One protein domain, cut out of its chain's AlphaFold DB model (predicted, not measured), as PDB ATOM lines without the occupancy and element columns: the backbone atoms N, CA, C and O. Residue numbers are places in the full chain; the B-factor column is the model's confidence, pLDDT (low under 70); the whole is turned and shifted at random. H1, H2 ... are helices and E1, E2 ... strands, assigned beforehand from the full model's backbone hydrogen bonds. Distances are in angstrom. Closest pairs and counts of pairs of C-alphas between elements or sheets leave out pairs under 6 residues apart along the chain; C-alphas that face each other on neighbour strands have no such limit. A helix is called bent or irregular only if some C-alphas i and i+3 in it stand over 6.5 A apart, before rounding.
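This is residues 79 to 216 of the 329 residues of an uncharacterized protein of Volvox carteri f. nagariensis (UniProt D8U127). A twisted wall of four parallel strands has helices H4, H5 and H6 over one face, in two layers, a sheet and the helices on it. H2 packs on H4, H1 touches both of them, meeting H4 at residues 131 to 135 alone, and little H3 packs on residues 171 to 178 of H5. The printed part has 138 residues, with six named helices and four named strands, along the chain E1 H1 H2 H3 H4 E2 H5 E3 H6 E4; the sheet's order is E1 E2 E3 E4, all parallel. The class is mixed, helices and strands; the whole is compact, radius of gyration of the C-alphas 14.7 A, spans 40 by 37 by 26 A.

The strands are E1, residues 84 to 86, from C-alpha 84 at (78.037, 156.725, 280.135); E2, 150 to 153; E3, 186 to 191, 16.8 A long; and E4, 210 to 215, 13.6 A, ending at C-alpha 215 at (82.866, 138.561, 284.485). The helices are H4, 130 to 145, 23.1 A; H5, 162 to 178, 24.8 A; H6, 194 to 205, 16.9 A; H1, 88 to 96; H2, 100 to 114, 21.7 A; and H3, 123 to 126. H2 and H3 are irregular: C-alphas 101 and 104 are 7.2 A apart, C-alphas 123 and 126 7.1 A.

The sheet is only just strongly twisted, its C-alphas up to 4.2 A off the best plane. Within hydrogen-bond range are N 86 and O 151, 2.8 A, between E1 and E2; N 152 and O 187, 2.9 A, between E2 and E3; and N 190 and O 211, 2.8 A, between E3 and E4. H4 and H5 are on the same face, at heights over the sheet of 8.7 A and 10.0 A; H6 is on the sheet at 9.1 A. E2, H5, E3 and E3, H6, E4 are strand-helix-strand units, parallel neighbours joined through a helix, with right-handed crossovers; E1, H1 to H4, E2 is another. H5 touches H6 with residues 162 to 166 alone, closest C-alphas Glu 162 and Ala 195, 4.6 A. H5 touches H4 with residues 172 to 176 alone, closest C-alphas Val 136 and Tyr 176, 6.1 A. H2 touches H4, closest C-alphas Ile 109 and Ala 134, 4.7 A, opposite ways at a tilt of 37 degrees, only just steep. H1 touches H2, closest C-alphas Val 94 and His 102, 5.7 A. H3 touches H5, closest C-alphas Leu 124 and Ala 175, 6.3 A. Every O i to N i+4 pair is within hydrogen-bond range in H1, H5 and H6, 9 of 11 in H2 and 11 of 12 in H4; H3 is too short for one.

The C-alphas farthest apart are those of Thr 119 and Tyr 216, 44.6 A. The printed part has no cut, and no link is long. The mean pLDDT of the printed part is 86.5; residues 79 to 81, 98 to 101 and 115 to 128 are under 70.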
ATOM      1  N   ALA A  79      81.716 168.355 276.594       52.19
ATOM      2  CA  ALA A  79      82.532 167.164 276.370       52.19
ATOM      3  C   ALA A  79      81.675 166.048 275.748       52.19
ATOM      4  O   ALA A  79      80.766 165.523 276.384       52.19
ATOM      5  N   LYS A  80      81.967 165.659 274.501       58.16
ATOM      6  CA  LYS A  80      81.299 164.523 273.845       58.16
ATOM      7  C   LYS A  80      81.937 163.217 274.302       58.16
ATOM      8  O   LYS A  80      82.817 162.683 273.630       58.16
ATOM      9  N   LEU A  81      81.504 162.704 275.448       68.81
ATOM     10  CA  LEU A  81      81.949 161.391 275.912       68.81
ATOM     11  C   LEU A  81      81.452 160.289 274.961       68.81
ATOM     12  O   LEU A  81      80.413 160.427 274.300       68.81
ATOM     13  N   ALA A  82      82.192 159.182 274.882       78.25
ATOM     14  CA  ALA A  82      81.825 158.051 274.033       78.25
ATOM     15  C   ALA A  82      80.625 157.272 274.596       78.25
ATOM     16  O   ALA A  82      79.754 156.855 273.841       78.25
ATOM     17  N   ALA A  83      80.554 157.097 275.915       85.38
ATOM     18  CA  ALA A  83      79.476 156.389 276.596       85.38
ATOM     19  C   ALA A  83      79.380 156.838 278.061       85.38
ATOM     20  O   ALA A  83      80.304 157.466 278.580       85.38
ATOM     21  N   ALA A  84      78.272 156.498 278.711       86.88
ATOM     22  CA  ALA A  84      78.037 156.725 280.135       86.88
ATOM     23  C   ALA A  84      77.349 155.504 280.758       86.88
ATOM     24  O   ALA A  84      76.736 154.715 280.043       86.88
ATOM     25  N   SER A  85      77.431 155.350 282.080       89.06
ATOM     26  CA  SER A  85      76.709 154.312 282.823       89.06
ATOM     27  C   SER A  85      75.957 154.914 284.011       89.06
ATOM     28  O   SER A  85      76.483 155.797 284.693       89.06
ATOM     29  N   VAL A  86      74.740 154.433 284.256       91.19
ATOM     30  CA  VAL A  86      73.910 154.750 285.419       91.19
ATOM     31  C   VAL A  86      73.625 153.479 286.216       91.19
ATOM     32  O   VAL A  86      73.317 152.414 285.681       91.19
ATOM     33  N   SER A  87      73.748 153.592 287.533       91.62
ATOM     34  CA  SER A  87      73.536 152.506 288.489       91.62
ATOM     35  C   SER A  87      73.103 153.073 289.839       91.62
ATOM     36  O   SER A  87      73.285 154.262 290.107       91.62
ATOM     37  N   ALA A  88      72.621 152.222 290.745       90.12
ATOM     38  CA  ALA A  88      72.305 152.643 292.111       90.12
ATOM     39  C   ALA A  88      73.506 153.289 292.837       90.12
ATOM     40  O   ALA A  88      73.338 154.258 293.577       90.12
ATOM     41  N   SER A  89      74.735 152.808 292.597       87.31
ATOM     42  CA  SER A  89      75.943 153.431 293.161       87.31
ATOM     43  C   SER A  89      76.194 154.819 292.580       87.31
ATOM     44  O   SER A  89      76.587 155.720 293.310       87.31
ATOM     45  N   THR A  90      75.918 154.997 291.289       85.50
ATOM     46  CA  THR A  90      76.015 156.283 290.591       85.50
ATOM     47  C   THR A  90      75.040 157.296 291.198       85.50
ATOM     48  O   THR A  90      75.452 158.393 291.567       85.50
ATOM     49  N   LEU A  91      73.777 156.908 291.415       89.06
ATOM     50  CA  LEU A  91      72.783 157.765 292.076       89.06
ATOM     51  C   LEU A  91      73.197 158.134 293.506       89.06
ATOM     52  O   LEU A  91      73.091 159.290 293.905       89.06
ATOM     53  N   ARG A  92      73.726 157.173 294.274       88.38
ATOM     54  CA  ARG A  92      74.258 157.443 295.615       88.38
ATOM     55  C   ARG A  92      75.405 158.458 295.577       88.38
ATOM     56  O   ARG A  92      75.437 159.340 296.428       88.38
ATOM     57  N   SER A  93      76.323 158.353 294.615       83.75
ATOM     58  CA  SER A  93      77.419 159.319 294.457       83.75
ATOM     59  C   SER A  93      76.913 160.732 294.156       83.75
ATOM     60  O   SER A  93      77.475 161.685 294.687       83.75
ATOM     61  N   VAL A  94      75.839 160.879 293.369       84.50
ATOM     62  CA  VAL A  94      75.183 162.183 293.138       84.50
ATOM     63  C   VAL A  94      74.640 162.755 294.444       84.50
ATOM     64  O   VAL A  94      74.895 163.914 294.745       84.50
ATOM     65  N   LEU A  95      73.920 161.939 295.221       85.38
ATOM     66  CA  LEU A  95      73.247 162.376 296.449       85.38
ATOM     67  C   LEU A  95      74.212 162.715 297.592       85.38
ATOM     68  O   LEU A  95      73.911 163.578 298.409       85.38
ATOM     69  N   VAL A  96      75.345 162.013 297.684       84.06
ATOM     70  CA  VAL A  96      76.348 162.222 298.744       84.06
ATOM     71  C   VAL A  96      77.418 163.239 298.325       84.06
ATOM     72  O   VAL A  96      78.091 163.808 299.176       84.06
ATOM     73  N   GLY A  97      77.613 163.456 297.023       74.38
ATOM     74  CA  GLY A  97      78.668 164.324 296.508       74.38
ATOM     75  C   GLY A  97      78.293 165.806 296.518       74.38
ATOM     76  O   GLY A  97      77.274 166.199 295.957       74.38
ATOM     77  N   GLU A  98      79.178 166.649 297.048       63.09
ATOM     78  CA  GLU A  98      78.995 168.105 297.158       63.09
ATOM     79  C   GLU A  98      79.557 168.867 295.939       63.09
ATOM     80  O   GLU A  98      80.431 169.725 296.065       63.09
ATOM     81  N   SER A  99      79.091 168.555 294.724       68.56
ATOM     82  CA  SER A  99      79.516 169.261 293.503       68.56
ATOM     83  C   SER A  99      78.358 170.008 292.848       68.56
ATOM     84  O   SER A  99      77.278 169.453 292.656       68.56
ATOM     85  N   LEU A 100      78.591 171.254 292.418       57.38
ATOM     86  CA  LEU A 100      77.600 172.051 291.676       57.38
ATOM     87  C   LEU A 100      77.124 171.348 290.392       57.38
ATOM     88  O   LEU A 100      75.975 171.518 289.990       57.38
ATOM     89  N   GLY A 101      77.973 170.509 289.786       68.56
ATOM     90  CA  GLY A 101      77.616 169.694 288.621       68.56
ATOM     91  C   GLY A 101      76.587 168.595 288.911       68.56
ATOM     92  O   GLY A 101      76.005 168.048 287.980       68.56
ATOM     93  N   HIS A 102      76.324 168.275 290.184       77.56
ATOM     94  CA  HIS A 102      75.380 167.227 290.581       77.56
ATOM     95  C   HIS A 102      73.935 167.724 290.683       77.56
ATOM     96  O   HIS A 102      73.017 166.913 290.574       77.56
ATOM     97  N   LYS A 103      73.706 169.036 290.851       83.06
ATOM     98  CA  LYS A 103      72.371 169.585 291.145       83.06
ATOM     99  C   LYS A 103      71.292 169.204 290.119       83.06
ATOM    100  O   LYS A 103      70.198 168.834 290.545       83.06
ATOM    101  N   PRO A 104      71.553 169.230 288.795       85.50
ATOM    102  CA  PRO A 104      70.563 168.788 287.814       85.50
ATOM    103  C   PRO A 104      70.160 167.318 288.001       85.50
ATOM    104  O   PRO A 104      68.974 166.995 287.970       85.50
ATOM    105  N   TYR A 105      71.131 166.438 288.259       87.88
ATOM    106  CA  TYR A 105      70.887 165.013 288.488       87.88
ATOM    107  C   TYR A 105      70.190 164.759 289.830       87.88
ATOM    108  O   TYR A 105      69.283 163.938 289.908       87.88
ATOM    109  N   GLU A 106      70.555 165.499 290.879       88.25
ATOM    110  CA  GLU A 106      69.891 165.449 292.187       88.25
ATOM    111  C   GLU A 106      68.407 165.822 292.063       88.25
ATOM    112  O   GLU A 106      67.537 165.120 292.577       88.25
ATOM    113  N   ASN A 107      68.094 166.880 291.309       89.25
ATOM    114  CA  ASN A 107      66.716 167.280 291.034       89.25
ATOM    115  C   ASN A 107      65.943 166.183 290.285       89.25
ATOM    116  O   ASN A 107      64.783 165.925 290.609       89.25
ATOM    117  N   ALA A 108      66.579 165.506 289.326       88.44
ATOM    118  CA  ALA A 108      65.980 164.394 288.588       88.44
ATOM    119  C   ALA A 108      65.682 163.175 289.483       88.44
ATOM    120  O   ALA A 108      64.642 162.525 289.317       88.44
ATOM    121  N   ILE A 109      66.553 162.896 290.461       89.69
ATOM    122  CA  ILE A 109      66.339 161.864 291.487       89.69
ATOM    123  C   ILE A 109      65.181 162.265 292.409       89.69
ATOM    124  O   ILE A 109      64.254 161.484 292.618       89.69
ATOM    125  N   ASN A 110      65.184 163.499 292.916       89.44
ATOM    126  CA  ASN A 110      64.132 164.003 293.800       89.44
ATOM    127  C   ASN A 110      62.757 164.016 293.110       89.44
ATOM    128  O   ASN A 110      61.755 163.662 293.731       89.44
ATOM    129  N   ALA A 111      62.701 164.343 291.816       86.25
ATOM    130  CA  ALA A 111      61.477 164.266 291.022       86.25
ATOM    131  C   ALA A 111      60.934 162.828 290.923       86.25
ATOM    132  O   ALA A 111      59.728 162.614 291.053       86.25
ATOM    133  N   ALA A 112      61.813 161.833 290.752       86.88
ATOM    134  CA  ALA A 112      61.422 160.423 290.736       86.88
ATOM    135  C   ALA A 112      60.848 159.953 292.085       86.88
ATOM    136  O   ALA A 112      59.899 159.166 292.110       86.88
ATOM    137  N   LEU A 113      61.381 160.464 293.200       83.88
ATOM    138  CA  LEU A 113      60.861 160.195 294.544       83.88
ATOM    139  C   LEU A 113      59.499 160.874 294.771       83.88
ATOM    140  O   LEU A 113      58.556 160.229 295.229       83.88
ATOM    141  N   ALA A 114      59.364 162.148 294.392       80.44
ATOM    142  CA  ALA A 114      58.140 162.934 294.576       80.44
ATOM    143  C   ALA A 114      56.957 162.408 293.744       80.44
ATOM    144  O   ALA A 114      55.823 162.369 294.222       80.44
ATOM    145  N   ALA A 115      57.220 161.915 292.530       67.31
ATOM    146  CA  ALA A 115      56.211 161.305 291.665       67.31
ATOM    147  C   ALA A 115      55.630 159.987 292.223       67.31
ATOM    148  O   ALA A 115      54.735 159.405 291.618       67.31
ATOM    149  N   GLY A 116      56.150 159.451 293.334       56.91
ATOM    150  CA  GLY A 116      55.511 158.352 294.071       56.91
ATOM    151  C   GLY A 116      54.344 158.793 294.963       56.91
ATOM    152  O   GLY A 116      53.537 157.952 295.342       56.91
ATOM    153  N   GLY A 117      54.248 160.089 295.294       50.12
ATOM    154  CA  GLY A 117      53.274 160.626 296.251       50.12
ATOM    155  C   GLY A 117      52.099 161.399 295.645       50.12
ATOM    156  O   GLY A 117      51.102 161.601 296.333       50.12
ATOM    157  N   ALA A 118      52.175 161.830 294.380       41.12
ATOM    158  CA  ALA A 118      51.127 162.640 293.762       41.12
ATOM    159  C   ALA A 118      50.918 162.311 292.275       41.12
ATOM    160  O   ALA A 118      51.836 162.402 291.464       41.12
ATOM    161  N   THR A 119      49.656 162.014 291.944       39.59
ATOM    162  CA  THR A 119      49.022 162.016 290.611       39.59
ATOM    163  C   THR A 119      49.531 161.018 289.560       39.59
ATOM    164  O   THR A 119      50.627 161.118 289.017       39.59
ATOM    165  N   ALA A 120      48.630 160.100 289.196       41.12
ATOM    166  CA  ALA A 120      48.712 159.095 288.133       41.12
ATOM    167  C   ALA A 120      48.734 159.673 286.694       41.12
ATOM    168  O   ALA A 120      48.116 159.117 285.790       41.12
ATOM    169  N   SER A 121      49.411 160.800 286.465       42.72
ATOM    170  CA  SER A 121      49.416 161.517 285.178       42.72
ATOM    171  C   SER A 121      50.815 161.829 284.632       42.72
ATOM    172  O   SER A 121      50.935 162.551 283.646       42.72
ATOM    173  N   SER A 122      51.876 161.270 285.223       46.25
ATOM    174  CA  SER A 122      53.208 161.275 284.605       46.25
ATOM    175  C   SER A 122      53.381 160.027 283.725       46.25
ATOM    176  O   SER A 122      53.074 158.928 284.199       46.25
ATOM    177  N   PRO A 123      53.911 160.142 282.488       47.69
ATOM    178  CA  PRO A 123      54.207 158.999 281.612       47.69
ATOM    179  C   PRO A 123      55.001 157.884 282.318       47.69
ATOM    180  O   PRO A 123      54.855 156.708 282.010       47.69
ATOM    181  N   LEU A 124      55.779 158.243 283.344       48.59
ATOM    182  CA  LEU A 124      56.627 157.361 284.148       48.59
ATOM    183  C   LEU A 124      55.877 156.418 285.116       48.59
ATOM    184  O   LEU A 124      56.523 155.749 285.922       48.59
ATOM    185  N   SER A 125      54.546 156.300 285.036       49.44
ATOM    186  CA  SER A 125      53.784 155.267 285.764       49.44
ATOM    187  C   SER A 125      54.082 153.825 285.295       49.44
ATOM    188  O   SER A 125      53.585 152.878 285.901       49.44
ATOM    189  N   ALA A 126      54.880 153.645 284.234       49.81
ATOM    190  CA  ALA A 126      55.286 152.341 283.695       49.81
ATOM    191  C   ALA A 126      56.316 151.586 284.566       49.81
ATOM    192  O   ALA A 126      56.408 150.363 284.487       49.81
ATOM    193  N   THR A 127      57.061 152.289 285.425       57.06
ATOM    194  CA  THR A 127      57.958 151.692 286.430       57.06
ATOM    195  C   THR A 127      57.463 152.077 287.819       57.06
ATOM    196  O   THR A 127      57.550 153.241 288.208       57.06
ATOM    197  N   SER A 128      56.934 151.107 288.568       64.69
ATOM    198  CA  SER A 128      56.397 151.325 289.919       64.69
ATOM    199  C   SER A 128      57.474 151.656 290.959       64.69
ATOM    200  O   SER A 128      57.157 152.229 291.999       64.69
ATOM    201  N   ASP A 129      58.740 151.331 290.684       84.38
ATOM    202  CA  ASP A 129      59.861 151.563 291.594       84.38
ATOM    203  C   ASP A 129      60.426 152.998 291.440       84.38
ATOM    204  O   ASP A 129      60.856 153.387 290.346       84.38
ATOM    205  N   PRO A 130      60.457 153.818 292.512       86.81
ATOM    206  CA  PRO A 130      61.128 155.118 292.509       86.81
ATOM    207  C   PRO A 130      62.604 155.058 292.091       86.81
ATOM    208  O   PRO A 130      63.085 156.007 291.469       86.81
ATOM    209  N   LEU A 131      63.313 153.966 292.394       89.75
ATOM    210  CA  LEU A 131      64.710 153.786 292.007       89.75
ATOM    211  C   LEU A 131      64.854 153.640 290.490       89.75
ATOM    212  O   LEU A 131      65.703 154.304 289.898       89.75
ATOM    213  N   ASP A 132      64.004 152.831 289.856       91.50
ATOM    214  CA  ASP A 132      64.003 152.654 288.400       91.50
ATOM    215  C   ASP A 132      63.729 153.983 287.693       91.50
ATOM    216  O   ASP A 132      64.456 154.358 286.774       91.50
ATOM    217  N   ARG A 133      62.743 154.750 288.179       90.56
ATOM    218  CA  ARG A 133      62.450 156.095 287.656       90.56
ATOM    219  C   ARG A 133      63.644 157.035 287.797       90.56
ATOM    220  O   ARG A 133      63.967 157.755 286.857       90.56
ATOM    221  N   ALA A 134      64.325 157.018 288.943       92.12
ATOM    222  CA  ALA A 134      65.513 157.838 289.159       92.12
ATOM    223  C   ALA A 134      66.659 157.442 288.211       92.12
ATOM    224  O   ALA A 134      67.300 158.318 287.630       92.12
ATOM    225  N   MET A 135      66.890 156.139 288.011       92.44
ATOM    226  CA  MET A 135      67.898 155.635 287.073       92.44
ATOM    227  C   MET A 135      67.583 156.045 285.633       92.44
ATOM    228  O   MET A 135      68.479 156.522 284.942       92.44
ATOM    229  N   VAL A 136      66.325 155.920 285.201       93.81
ATOM    230  CA  VAL A 136      65.881 156.297 283.850       93.81
ATOM    231  C   VAL A 136      65.994 157.806 283.627       93.81
ATOM    232  O   VAL A 136      66.536 158.225 282.608       93.81
ATOM    233  N   ASN A 137      65.572 158.631 284.591       91.81
ATOM    234  CA  ASN A 137      65.693 160.087 284.491       91.81
ATOM    235  C   ASN A 137      67.160 160.521 284.343       91.81
ATOM    236  O   ASN A 137      67.502 161.271 283.430       91.81
ATOM    237  N   VAL A 138      68.042 160.028 285.220       91.25
ATOM    238  CA  VAL A 138      69.476 160.355 285.162       91.25
ATOM    239  C   VAL A 138      70.113 159.799 283.890       91.25
ATOM    240  O   VAL A 138      70.886 160.496 283.238       91.25
ATOM    241  N   GLY A 139      69.771 158.573 283.493       92.25
ATOM    242  CA  GLY A 139      70.266 157.975 282.259       92.25
ATOM    243  C   GLY A 139      69.841 158.744 281.006       92.25
ATOM    244  O   GLY A 139      70.647 158.889 280.089       92.25
ATOM    245  N   ALA A 140      68.627 159.299 280.976       92.00
ATOM    246  CA  ALA A 140      68.153 160.118 279.863       92.00
ATOM    247  C   ALA A 140      68.958 161.420 279.751       92.00
ATOM    248  O   ALA A 140      69.431 161.755 278.668       92.00
ATOM    249  N   MET A 141      69.235 162.081 280.878       90.06
ATOM    250  CA  MET A 141      70.119 163.254 280.906       90.06
ATOM    251  C   MET A 141      71.544 162.916 280.441       90.06
ATOM    252  O   MET A 141      72.168 163.676 279.702       90.06
ATOM    253  N   LEU A 142      72.071 161.749 280.832       87.88
ATOM    254  CA  LEU A 142      73.378 161.284 280.361       87.88
ATOM    255  C   LEU A 142      73.375 160.997 278.852       87.88
ATOM    256  O   LEU A 142      74.391 161.222 278.196       87.88
ATOM    257  N   ALA A 143      72.253 160.550 278.284       89.44
ATOM    258  CA  ALA A 143      72.133 160.260 276.853       89.44
ATOM    259  C   ALA A 143      72.282 161.516 275.982       89.44
ATOM    260  O   ALA A 143      72.798 161.422 274.865       89.44
ATOM    261  N   GLU A 144      71.898 162.681 276.504       87.00
ATOM    262  CA  GLU A 144      72.112 163.984 275.862       87.00
ATOM    263  C   GLU A 144      73.585 164.422 275.904       87.00
ATOM    264  O   GLU A 144      74.058 165.128 275.013       87.00
ATOM    265  N   CYS A 145      74.329 163.977 276.921       82.56
ATOM    266  CA  CYS A 145      75.725 164.358 277.145       82.56
ATOM    267  C   CYS A 145      76.727 163.486 276.374       82.56
ATOM    268  O   CYS A 145      77.868 163.895 276.150       82.56
ATOM    269  N   VAL A 146      76.334 162.272 275.982       83.94
ATOM    270  CA  VAL A 146      77.223 161.320 275.305       83.94
ATOM    271  C   VAL A 146      76.852 161.141 273.841       83.94
ATOM    272  O   VAL A 146      75.705 161.315 273.438       83.94
ATOM    273  N   SER A 147      77.832 160.772 273.022       84.62
ATOM    274  CA  SER A 147      77.619 160.493 271.594       84.62
ATOM    275  C   SER A 147      77.207 159.044 271.321       84.62
ATOM    276  O   SER A 147      76.459 158.786 270.379       84.62
ATOM    277  N   GLY A 148      77.664 158.099 272.147       88.00
ATOM    278  CA  GLY A 148      77.322 156.684 272.039       88.00
ATOM    279  C   GLY A 148      76.199 156.270 272.983       88.00
ATOM    280  O   GLY A 148      75.163 156.934 273.074       88.00
ATOM    281  N   ARG A 149      76.372 155.121 273.640       91.38
ATOM    282  CA  ARG A 149      75.313 154.480 274.430       91.38
ATOM    283  C   ARG A 149      75.379 154.854 275.907       91.38
ATOM    284  O   ARG A 149      76.458 155.079 276.452       91.38
ATOM    285  N   VAL A 150      74.214 154.866 276.542       92.19
ATOM    286  CA  VAL A 150      74.066 154.906 277.993       92.19
ATOM    287  C   VAL A 150      73.762 153.506 278.481       92.19
ATOM    288  O   VAL A 150      72.802 152.867 278.048       92.19
ATOM    289  N   GLU A 151      74.603 153.030 279.382       94.81
ATOM    290  CA  GLU A 151      74.383 151.781 280.072       94.81
ATOM    291  C   GLU A 151      73.545 151.989 281.329       94.81
ATOM    292  O   GLU A 151      73.838 152.870 282.128       94.81
ATOM    293  N   THR A 152      72.540 151.145 281.543       96.06
ATOM    294  CA  THR A 152      71.801 151.078 282.810       96.06
ATOM    295  C   THR A 152      72.060 149.743 283.487       96.06
ATOM    296  O   THR A 152      71.803 148.691 282.899       96.06
ATOM    297  N   VAL A 153      72.566 149.767 284.719       95.62
ATOM    298  CA  VAL A 153      72.777 148.551 285.516       95.62
ATOM    299  C   VAL A 153      71.457 148.105 286.131       95.62
ATOM    300  O   VAL A 153      70.841 148.853 286.888       95.62
ATOM    301  N   VAL A 154      71.034 146.886 285.803       95.50
ATOM    302  CA  VAL A 154      69.795 146.289 286.315       95.50
ATOM    303  C   VAL A 154      69.964 145.902 287.787       95.50
ATOM    304  O   VAL A 154      71.073 145.612 288.239       95.50
ATOM    305  N   ASP A 155      68.864 145.895 288.542       92.75
ATOM    306  CA  ASP A 155      68.862 145.538 289.960       92.75
ATOM    307  C   ASP A 155      69.515 144.160 290.211       92.75
ATOM    308  O   ASP A 155      68.987 143.130 289.771       92.75
ATOM    309  N   PRO A 156      70.639 144.103 290.953       90.12
ATOM    310  CA  PRO A 156      71.355 142.858 291.205       90.12
ATOM    311  C   PRO A 156      70.570 141.871 292.078       90.12
ATOM    312  O   PRO A 156      70.916 140.692 292.101       90.12
ATOM    313  N   ARG A 157      69.505 142.292 292.776       94.25
ATOM    314  CA  ARG A 157      68.634 141.369 293.531       94.25
ATOM    315  C   ARG A 157      67.938 140.355 292.620       94.25
ATOM    316  O   ARG A 157      67.578 139.278 293.078       94.25
ATOM    317  N   LEU A 158      67.800 140.678 291.333       95.56
ATOM    318  CA  LEU A 158      67.202 139.815 290.316       95.56
ATOM    319  C   LEU A 158      68.216 138.854 289.672       95.56
ATOM    320  O   LEU A 158      67.858 138.118 288.761       95.56
ATOM    321  N   ALA A 159      69.480 138.834 290.115       95.06
ATOM    322  CA  ALA A 159      70.581 138.162 289.418       95.06
ATOM    323  C   ALA A 159      70.361 136.676 289.094       95.06
ATOM    324  O   ALA A 159      71.001 136.164 288.179       95.06
ATOM    325  N   ASN A 160      69.493 135.980 289.827       95.69
ATOM    326  CA  ASN A 160      69.230 134.551 289.649       95.69
ATOM    327  C   ASN A 160      67.846 134.249 289.048       95.69
ATOM    328  O   ASN A 160      67.468 133.083 288.984       95.69
ATOM    329  N   ASP A 161      67.105 135.267 288.602       98.06
ATOM    330  CA  ASP A 161      65.775 135.122 288.010       98.06
ATOM    331  C   ASP A 161      65.768 135.678 286.579       98.06
ATOM    332  O   ASP A 161      65.732 136.887 286.345       98.06
ATOM    333  N   GLU A 162      65.820 134.766 285.608       97.94
ATOM    334  CA  GLU A 162      65.841 135.097 284.181       97.94
ATOM    335  C   GLU A 162      64.598 135.897 283.766       97.94
ATOM    336  O   GLU A 162      64.713 136.943 283.124       97.94
ATOM    337  N   ALA A 163      63.406 135.442 284.163       98.12
ATOM    338  CA  ALA A 163      62.148 136.062 283.763       98.12
ATOM    339  C   ALA A 163      62.008 137.467 284.364       98.12
ATOM    340  O   ALA A 163      61.580 138.400 283.674       98.12
ATOM    341  N   ALA A 164      62.416 137.640 285.625       97.44
ATOM    342  CA  ALA A 164      62.414 138.942 286.275       97.44
ATOM    343  C   ALA A 164      63.413 139.910 285.628       97.44
ATOM    344  O   ALA A 164      63.058 141.070 285.413       97.44
ATOM    345  N   LEU A 165      64.618 139.456 285.261       98.25
ATOM    346  CA  LEU A 165      65.603 140.281 284.550       98.25
ATOM    347  C   LEU A 165      65.078 140.741 283.185       98.25
ATOM    348  O   LEU A 165      65.124 141.936 282.887       98.25
ATOM    349  N   VAL A 166      64.532 139.826 282.381       98.25
ATOM    350  CA  VAL A 166      63.963 140.155 281.062       98.25
ATOM    351  C   VAL A 166      62.812 141.152 281.201       98.25
ATOM    352  O   VAL A 166      62.776 142.169 280.504       98.25
ATOM    353  N   SER A 167      61.886 140.898 282.130       96.50
ATOM    354  CA  SER A 167      60.758 141.795 282.404       96.50
ATOM    355  C   SER A 167      61.234 143.180 282.844       96.50
ATOM    356  O   SER A 167      60.786 144.192 282.302       96.50
ATOM    357  N   LYS A 168      62.207 143.242 283.763       95.88
ATOM    358  CA  LYS A 168      62.772 144.499 284.265       95.88
ATOM    359  C   LYS A 168      63.437 145.308 283.156       95.88
ATOM    360  O   LYS A 168      63.180 146.502 283.047       95.88
ATOM    361  N   VAL A 169      64.243 144.678 282.301       97.25
ATOM    362  CA  VAL A 169      64.890 145.376 281.181       97.25
ATOM    363  C   VAL A 169      63.861 145.933 280.199       97.25
ATOM    364  O   VAL A 169      63.977 147.088 279.795       97.25
ATOM    365  N   ARG A 170      62.823 145.164 279.852       95.69
ATOM    366  CA  ARG A 170      61.751 145.645 278.966       95.69
ATOM    367  C   ARG A 170      60.994 146.834 279.575       95.69
ATOM    368  O   ARG A 170      60.708 147.789 278.858       95.69
ATOM    369  N   GLN A 171      60.731 146.815 280.886       94.31
ATOM    370  CA  GLN A 171      60.132 147.950 281.605       94.31
ATOM    371  C   GLN A 171      61.019 149.199 281.546       94.31
ATOM    372  O   GLN A 171      60.535 150.278 281.212       94.31
ATOM    373  N   LEU A 172      62.320 149.056 281.825       95.12
ATOM    374  CA  LEU A 172      63.270 150.170 281.764       95.12
ATOM    375  C   LEU A 172      63.390 150.729 280.341       95.12
ATOM    376  O   LEU A 172      63.380 151.943 280.158       95.12
ATOM    377  N   ALA A 173      63.462 149.864 279.327       94.88
ATOM    378  CA  ALA A 173      63.510 150.276 277.928       94.88
ATOM    379  C   ALA A 173      62.266 151.086 277.529       94.88
ATOM    380  O   ALA A 173      62.408 152.155 276.941       94.88
ATOM    381  N   ALA A 174      61.068 150.635 277.909       93.12
ATOM    382  CA  ALA A 174      59.832 151.380 277.669       93.12
ATOM    383  C   ALA A 174      59.821 152.735 278.401       93.12
ATOM    384  O   ALA A 174      59.395 153.742 277.840       93.12
ATOM    385  N   ALA A 175      60.335 152.793 279.633       92.31
ATOM    386  CA  ALA A 175      60.449 154.045 280.378       92.31
ATOM    387  C   ALA A 175      61.396 155.051 279.694       92.31
ATOM    388  O   ALA A 175      61.085 156.239 279.634       92.31
ATOM    389  N   TYR A 176      62.507 154.587 279.117       94.94
ATOM    390  CA  TYR A 176      63.391 155.430 278.307       94.94
ATOM    391  C   TYR A 176      62.728 155.939 277.019       94.94
ATOM    392  O   TYR A 176      62.939 157.092 276.642       94.94
ATOM    393  N   GLU A 177      61.909 155.119 276.356       92.69
ATOM    394  CA  GLU A 177      61.176 155.527 275.147       92.69
ATOM    395  C   GLU A 177      60.192 156.667 275.424       92.69
ATOM    396  O   GLU A 177      60.056 157.578 274.606       92.69
ATOM    397  N   LEU A 178      59.556 156.659 276.598       90.88
ATOM    398  CA  LEU A 178      58.681 157.743 277.053       90.88
ATOM    399  C   LEU A 178      59.433 159.061 277.283       90.88
ATOM    400  O   LEU A 178      58.825 160.126 277.220       90.88
ATOM    401  N   LEU A 179      60.745 158.992 277.517       90.94
ATOM    402  CA  LEU A 179      61.649 160.144 277.569       90.94
ATOM    403  C   LEU A 179      62.343 160.408 276.221       90.94
ATOM    404  O   LEU A 179      63.333 161.131 276.166       90.94
ATOM    405  N   HIS A 180      61.840 159.822 275.132       93.38
ATOM    406  CA  HIS A 180      62.354 159.983 273.771       93.38
ATOM    407  C   HIS A 180      63.812 159.529 273.569       93.38
ATOM    408  O   HIS A 180      64.473 159.947 272.615       93.38
ATOM    409  N   VAL A 181      64.313 158.622 274.413       93.75
ATOM    410  CA  VAL A 181      65.627 157.998 274.222       93.75
ATOM    411  C   VAL A 181      65.475 156.748 273.358       93.75
ATOM    412  O   VAL A 181      64.793 155.791 273.718       93.75
ATOM    413  N   LEU A 182      66.125 156.746 272.193       92.31
ATOM    414  CA  LEU A 182      66.056 155.637 271.240       92.31
ATOM    415  C   LEU A 182      66.741 154.371 271.785       92.31
ATOM    416  O   LEU A 182      67.836 154.448 272.341       92.31
ATOM    417  N   ARG A 183      66.172 153.185 271.517       90.75
ATOM    418  CA  ARG A 183      66.734 151.888 271.960       90.75
ATOM    419  C   ARG A 183      68.195 151.667 271.565       90.75
ATOM    420  O   ARG A 183      68.957 151.092 272.330       90.75
ATOM    421  N   ASN A 184      68.620 152.150 270.397       92.62
ATOM    422  CA  ASN A 184      70.005 152.011 269.927       92.62
ATOM    423  C   ASN A 184      71.026 152.848 270.729       92.62
ATOM    424  O   ASN A 184      72.233 152.619 270.600       92.62
ATOM    425  N   ARG A 185      70.551 153.803 271.543       94.00
ATOM    426  CA  ARG A 185      71.334 154.585 272.508       94.00
ATOM    427  C   ARG A 185      71.411 153.909 273.876       94.00
ATOM    428  O   ARG A 185      72.123 154.417 274.734       94.00
ATOM    429  N   LEU A 186      70.725 152.788 274.083       95.62
ATOM    430  CA  LEU A 186      70.652 152.098 275.367       95.62
ATOM    431  C   LEU A 186      71.447 150.794 275.335       95.62
ATOM    432  O   LEU A 186      71.585 150.140 274.300       95.62
ATOM    433  N   VAL A 187      71.970 150.420 276.495       97.06
ATOM    434  CA  VAL A 187      72.489 149.082 276.773       97.06
ATOM    435  C   VAL A 187      72.184 148.739 278.231       97.06
ATOM    436  O   VAL A 187      72.260 149.602 279.103       97.06
ATOM    437  N   PHE A 188      71.793 147.501 278.520       98.06
ATOM    438  CA  PHE A 188      71.412 147.094 279.878       98.06
ATOM    439  C   PHE A 188      72.412 146.102 280.453       98.06
ATOM    440  O   PHE A 188      72.689 145.072 279.840       98.06
ATOM    441  N   ALA A 189      72.968 146.411 281.625       97.69
ATOM    442  CA  ALA A 189      73.958 145.554 282.257       97.69
ATOM    443  C   ALA A 189      73.294 144.502 283.152       97.69
ATOM    444  O   ALA A 189      72.581 144.839 284.098       97.69
ATOM    445  N   LEU A 190      73.578 143.236 282.859       98.31
ATOM    446  CA  LEU A 190      73.089 142.051 283.555       98.31
ATOM    447  C   LEU A 190      74.264 141.304 284.205       98.31
ATOM    448  O   LEU A 190      75.353 141.249 283.626       98.31
ATOM    449  N   PRO A 191      74.086 140.738 285.407       97.31
ATOM    450  CA  PRO A 191      75.170 140.057 286.102       97.31
ATOM    451  C   PRO A 191      75.570 138.771 285.368       97.31
ATOM    452  O   PRO A 191      74.727 138.086 284.794       97.31
ATOM    453  N   ALA A 192      76.854 138.410 285.429       97.44
ATOM    454  CA  ALA A 192      77.426 137.197 284.833       97.44
ATOM    455  C   ALA A 192      77.054 135.901 285.585       97.44
ATOM    456  O   ALA A 192      77.910 135.072 285.908       97.44
ATOM    457  N   THR A 193      75.770 135.736 285.892       98.00
ATOM    458  CA  THR A 193      75.159 134.484 286.345       98.00
ATOM    459  C   THR A 193      74.614 133.713 285.143       98.00
ATOM    460  O   THR A 193      74.518 134.241 284.030       98.00
ATOM    461  N   TRP A 194      74.213 132.458 285.357       98.00
ATOM    462  CA  TRP A 194      73.527 131.691 284.317       98.00
ATOM    463  C   TRP A 194      72.210 132.361 283.896       98.00
ATOM    464  O   TRP A 194      72.004 132.606 282.712       98.00
ATOM    465  N   ALA A 195      71.374 132.747 284.864       98.31
ATOM    466  CA  ALA A 195      70.114 133.442 284.606       98.31
ATOM    467  C   ALA A 195      70.319 134.773 283.864       98.31
ATOM    468  O   ALA A 195      69.598 135.061 282.914       98.31
ATOM    469  N   GLY A 196      71.337 135.560 284.234       98.38
ATOM    470  CA  GLY A 196      71.672 136.803 283.535       98.38
ATOM    471  C   GLY A 196      72.146 136.576 282.099       98.38
ATOM    472  O   GLY A 196      71.759 137.315 281.197       98.38
ATOM    473  N   THR A 197      72.913 135.511 281.863       98.25
ATOM    474  CA  THR A 197      73.371 135.121 280.521       98.25
ATOM    475  C   THR A 197      72.211 134.658 279.635       98.25
ATOM    476  O   THR A 197      72.132 135.030 278.464       98.25
ATOM    477  N   GLN A 198      71.272 133.891 280.190       98.62
ATOM    478  CA  GLN A 198      70.070 133.453 279.477       98.62
ATOM    479  C   GLN A 198      69.121 134.627 279.194       98.62
ATOM    480  O   GLN A 198      68.639 134.771 278.070       98.62
ATOM    481  N   ALA A 199      68.952 135.536 280.158       98.62
ATOM    482  CA  ALA A 199      68.197 136.768 279.966       98.62
ATOM    483  C   ALA A 199      68.802 137.630 278.848       98.62
ATOM    484  O   ALA A 199      68.068 138.132 277.999       98.62
ATOM    485  N   ALA A 200      70.134 137.759 278.798       98.44
ATOM    486  CA  ALA A 200      70.817 138.469 277.719       98.44
ATOM    487  C   ALA A 200      70.523 137.856 276.348       98.44
ATOM    488  O   ALA A 200      70.222 138.592 275.415       98.44
ATOM    489  N   ARG A 201      70.514 136.521 276.230       98.62
ATOM    490  CA  ARG A 201      70.139 135.844 274.979       98.62
ATOM    491  C   ARG A 201      68.737 136.233 274.511       98.62
ATOM    492  O   ARG A 201      68.553 136.529 273.334       98.62
ATOM    493  N   ALA A 202      67.759 136.224 275.416       98.44
ATOM    494  CA  ALA A 202      66.386 136.599 275.088       98.44
ATOM    495  C   ALA A 202      66.279 138.082 274.684       98.44
ATOM    496  O   ALA A 202      65.629 138.413 273.698       98.44
ATOM    497  N   LEU A 203      66.956 138.970 275.413       98.38
ATOM    498  CA  LEU A 203      66.915 140.415 275.173       98.38
ATOM    499  C   LEU A 203      67.635 140.827 273.882       98.38
ATOM    500  O   LEU A 203      67.124 141.658 273.138       98.38
ATOM    501  N   GLU A 204      68.781 140.221 273.573       98.00
ATOM    502  CA  GLU A 204      69.501 140.469 272.318       98.00
ATOM    503  C   GLU A 204      68.703 139.959 271.109       98.00
ATOM    504  O   GLU A 204      68.699 140.604 270.060       98.00
ATOM    505  N   ALA A 205      67.962 138.852 271.258       97.06
ATOM    506  CA  ALA A 205      67.028 138.380 270.232       97.06
ATOM    507  C   ALA A 205      65.873 139.372 269.985       97.06
ATOM    508  O   ALA A 205      65.432 139.519 268.845       97.06
ATOM    509  N   ASP A 206      65.449 140.110 271.017       95.38
ATOM    510  CA  ASP A 206      64.481 141.214 270.914       95.38
ATOM    511  C   ASP A 206      65.102 142.525 270.374       95.38
ATOM    512  O   ASP A 206      64.414 143.544 270.249       95.38
ATOM    513  N   GLY A 207      66.406 142.540 270.078       95.75
ATOM    514  CA  GLY A 207      67.133 143.729 269.633       95.75
ATOM    515  C   GLY A 207      67.451 144.730 270.749       95.75
ATOM    516  O   GLY A 207      67.718 145.902 270.467       95.75
ATOM    517  N   ILE A 208      67.416 144.300 272.013       97.19
ATOM    518  CA  ILE A 208      67.816 145.100 273.171       97.19
ATOM    519  C   ILE A 208      69.265 144.757 273.520       97.19
ATOM    520  O   ILE A 208      69.561 143.660 273.985       97.19
ATOM    521  N   ALA A 209      70.168 145.721 273.332       98.12
ATOM    522  CA  ALA A 209      71.584 145.526 273.615       98.12
ATOM    523  C   ALA A 209      71.839 145.307 275.115       98.12
ATOM    524  O   ALA A 209      71.333 146.042 275.970       98.12
ATOM    525  N   THR A 210      72.706 144.349 275.428       98.44
ATOM    526  CA  THR A 210      73.060 143.957 276.792       98.44
ATOM    527  C   THR A 210      74.567 143.967 277.035       98.44
ATOM    528  O   THR A 210      75.382 143.663 276.159       98.44
ATOM    529  N   THR A 211      74.940 144.305 278.267       98.38
ATOM    530  CA  THR A 211      76.283 144.089 278.804       98.38
ATOM    531  C   THR A 211      76.205 142.963 279.827       98.38
ATOM    532  O   THR A 211      75.443 143.069 280.782       98.38
ATOM    533  N   ILE A 212      77.030 141.925 279.715       98.38
ATOM    534  CA  ILE A 212      77.256 141.011 280.843       98.38
ATOM    535  C   ILE A 212      78.393 141.571 281.699       98.38
ATOM    536  O   ILE A 212      79.528 141.679 281.230       98.38
ATOM    537  N   TYR A 213      78.095 141.956 282.944       95.50
ATOM    538  CA  TYR A 213      79.062 142.527 283.892       95.50
ATOM    539  C   TYR A 213      79.365 141.581 285.060       95.50
ATOM    540  O   TYR A 213      78.647 140.615 285.288       95.50
ATOM    541  N   MET A 214      80.444 141.861 285.806       93.75
ATOM    542  CA  MET A 214      81.001 140.957 286.833       93.75
ATOM    543  C   MET A 214      81.531 139.636 286.252       93.75
ATOM    544  O   MET A 214      81.382 138.574 286.854       93.75
ATOM    545  N   VAL A 215      82.164 139.704 285.079       97.56
ATOM    546  CA  VAL A 215      82.866 138.561 284.485       97.56
ATOM    547  C   VAL A 215      84.240 138.417 285.132       97.56
ATOM    548  O   VAL A 215      85.060 139.334 285.062       97.56
ATOM    549  N   TYR A 216      84.473 137.261 285.754       96.56
ATOM    550  CA  TYR A 216      85.705 136.939 286.484       96.56
ATOM    551  C   TYR A 216      86.367 135.639 286.010       96.56
ATOM    552  O   TYR A 216      87.392 135.240 286.551       96.56
TER     553      TYR A 216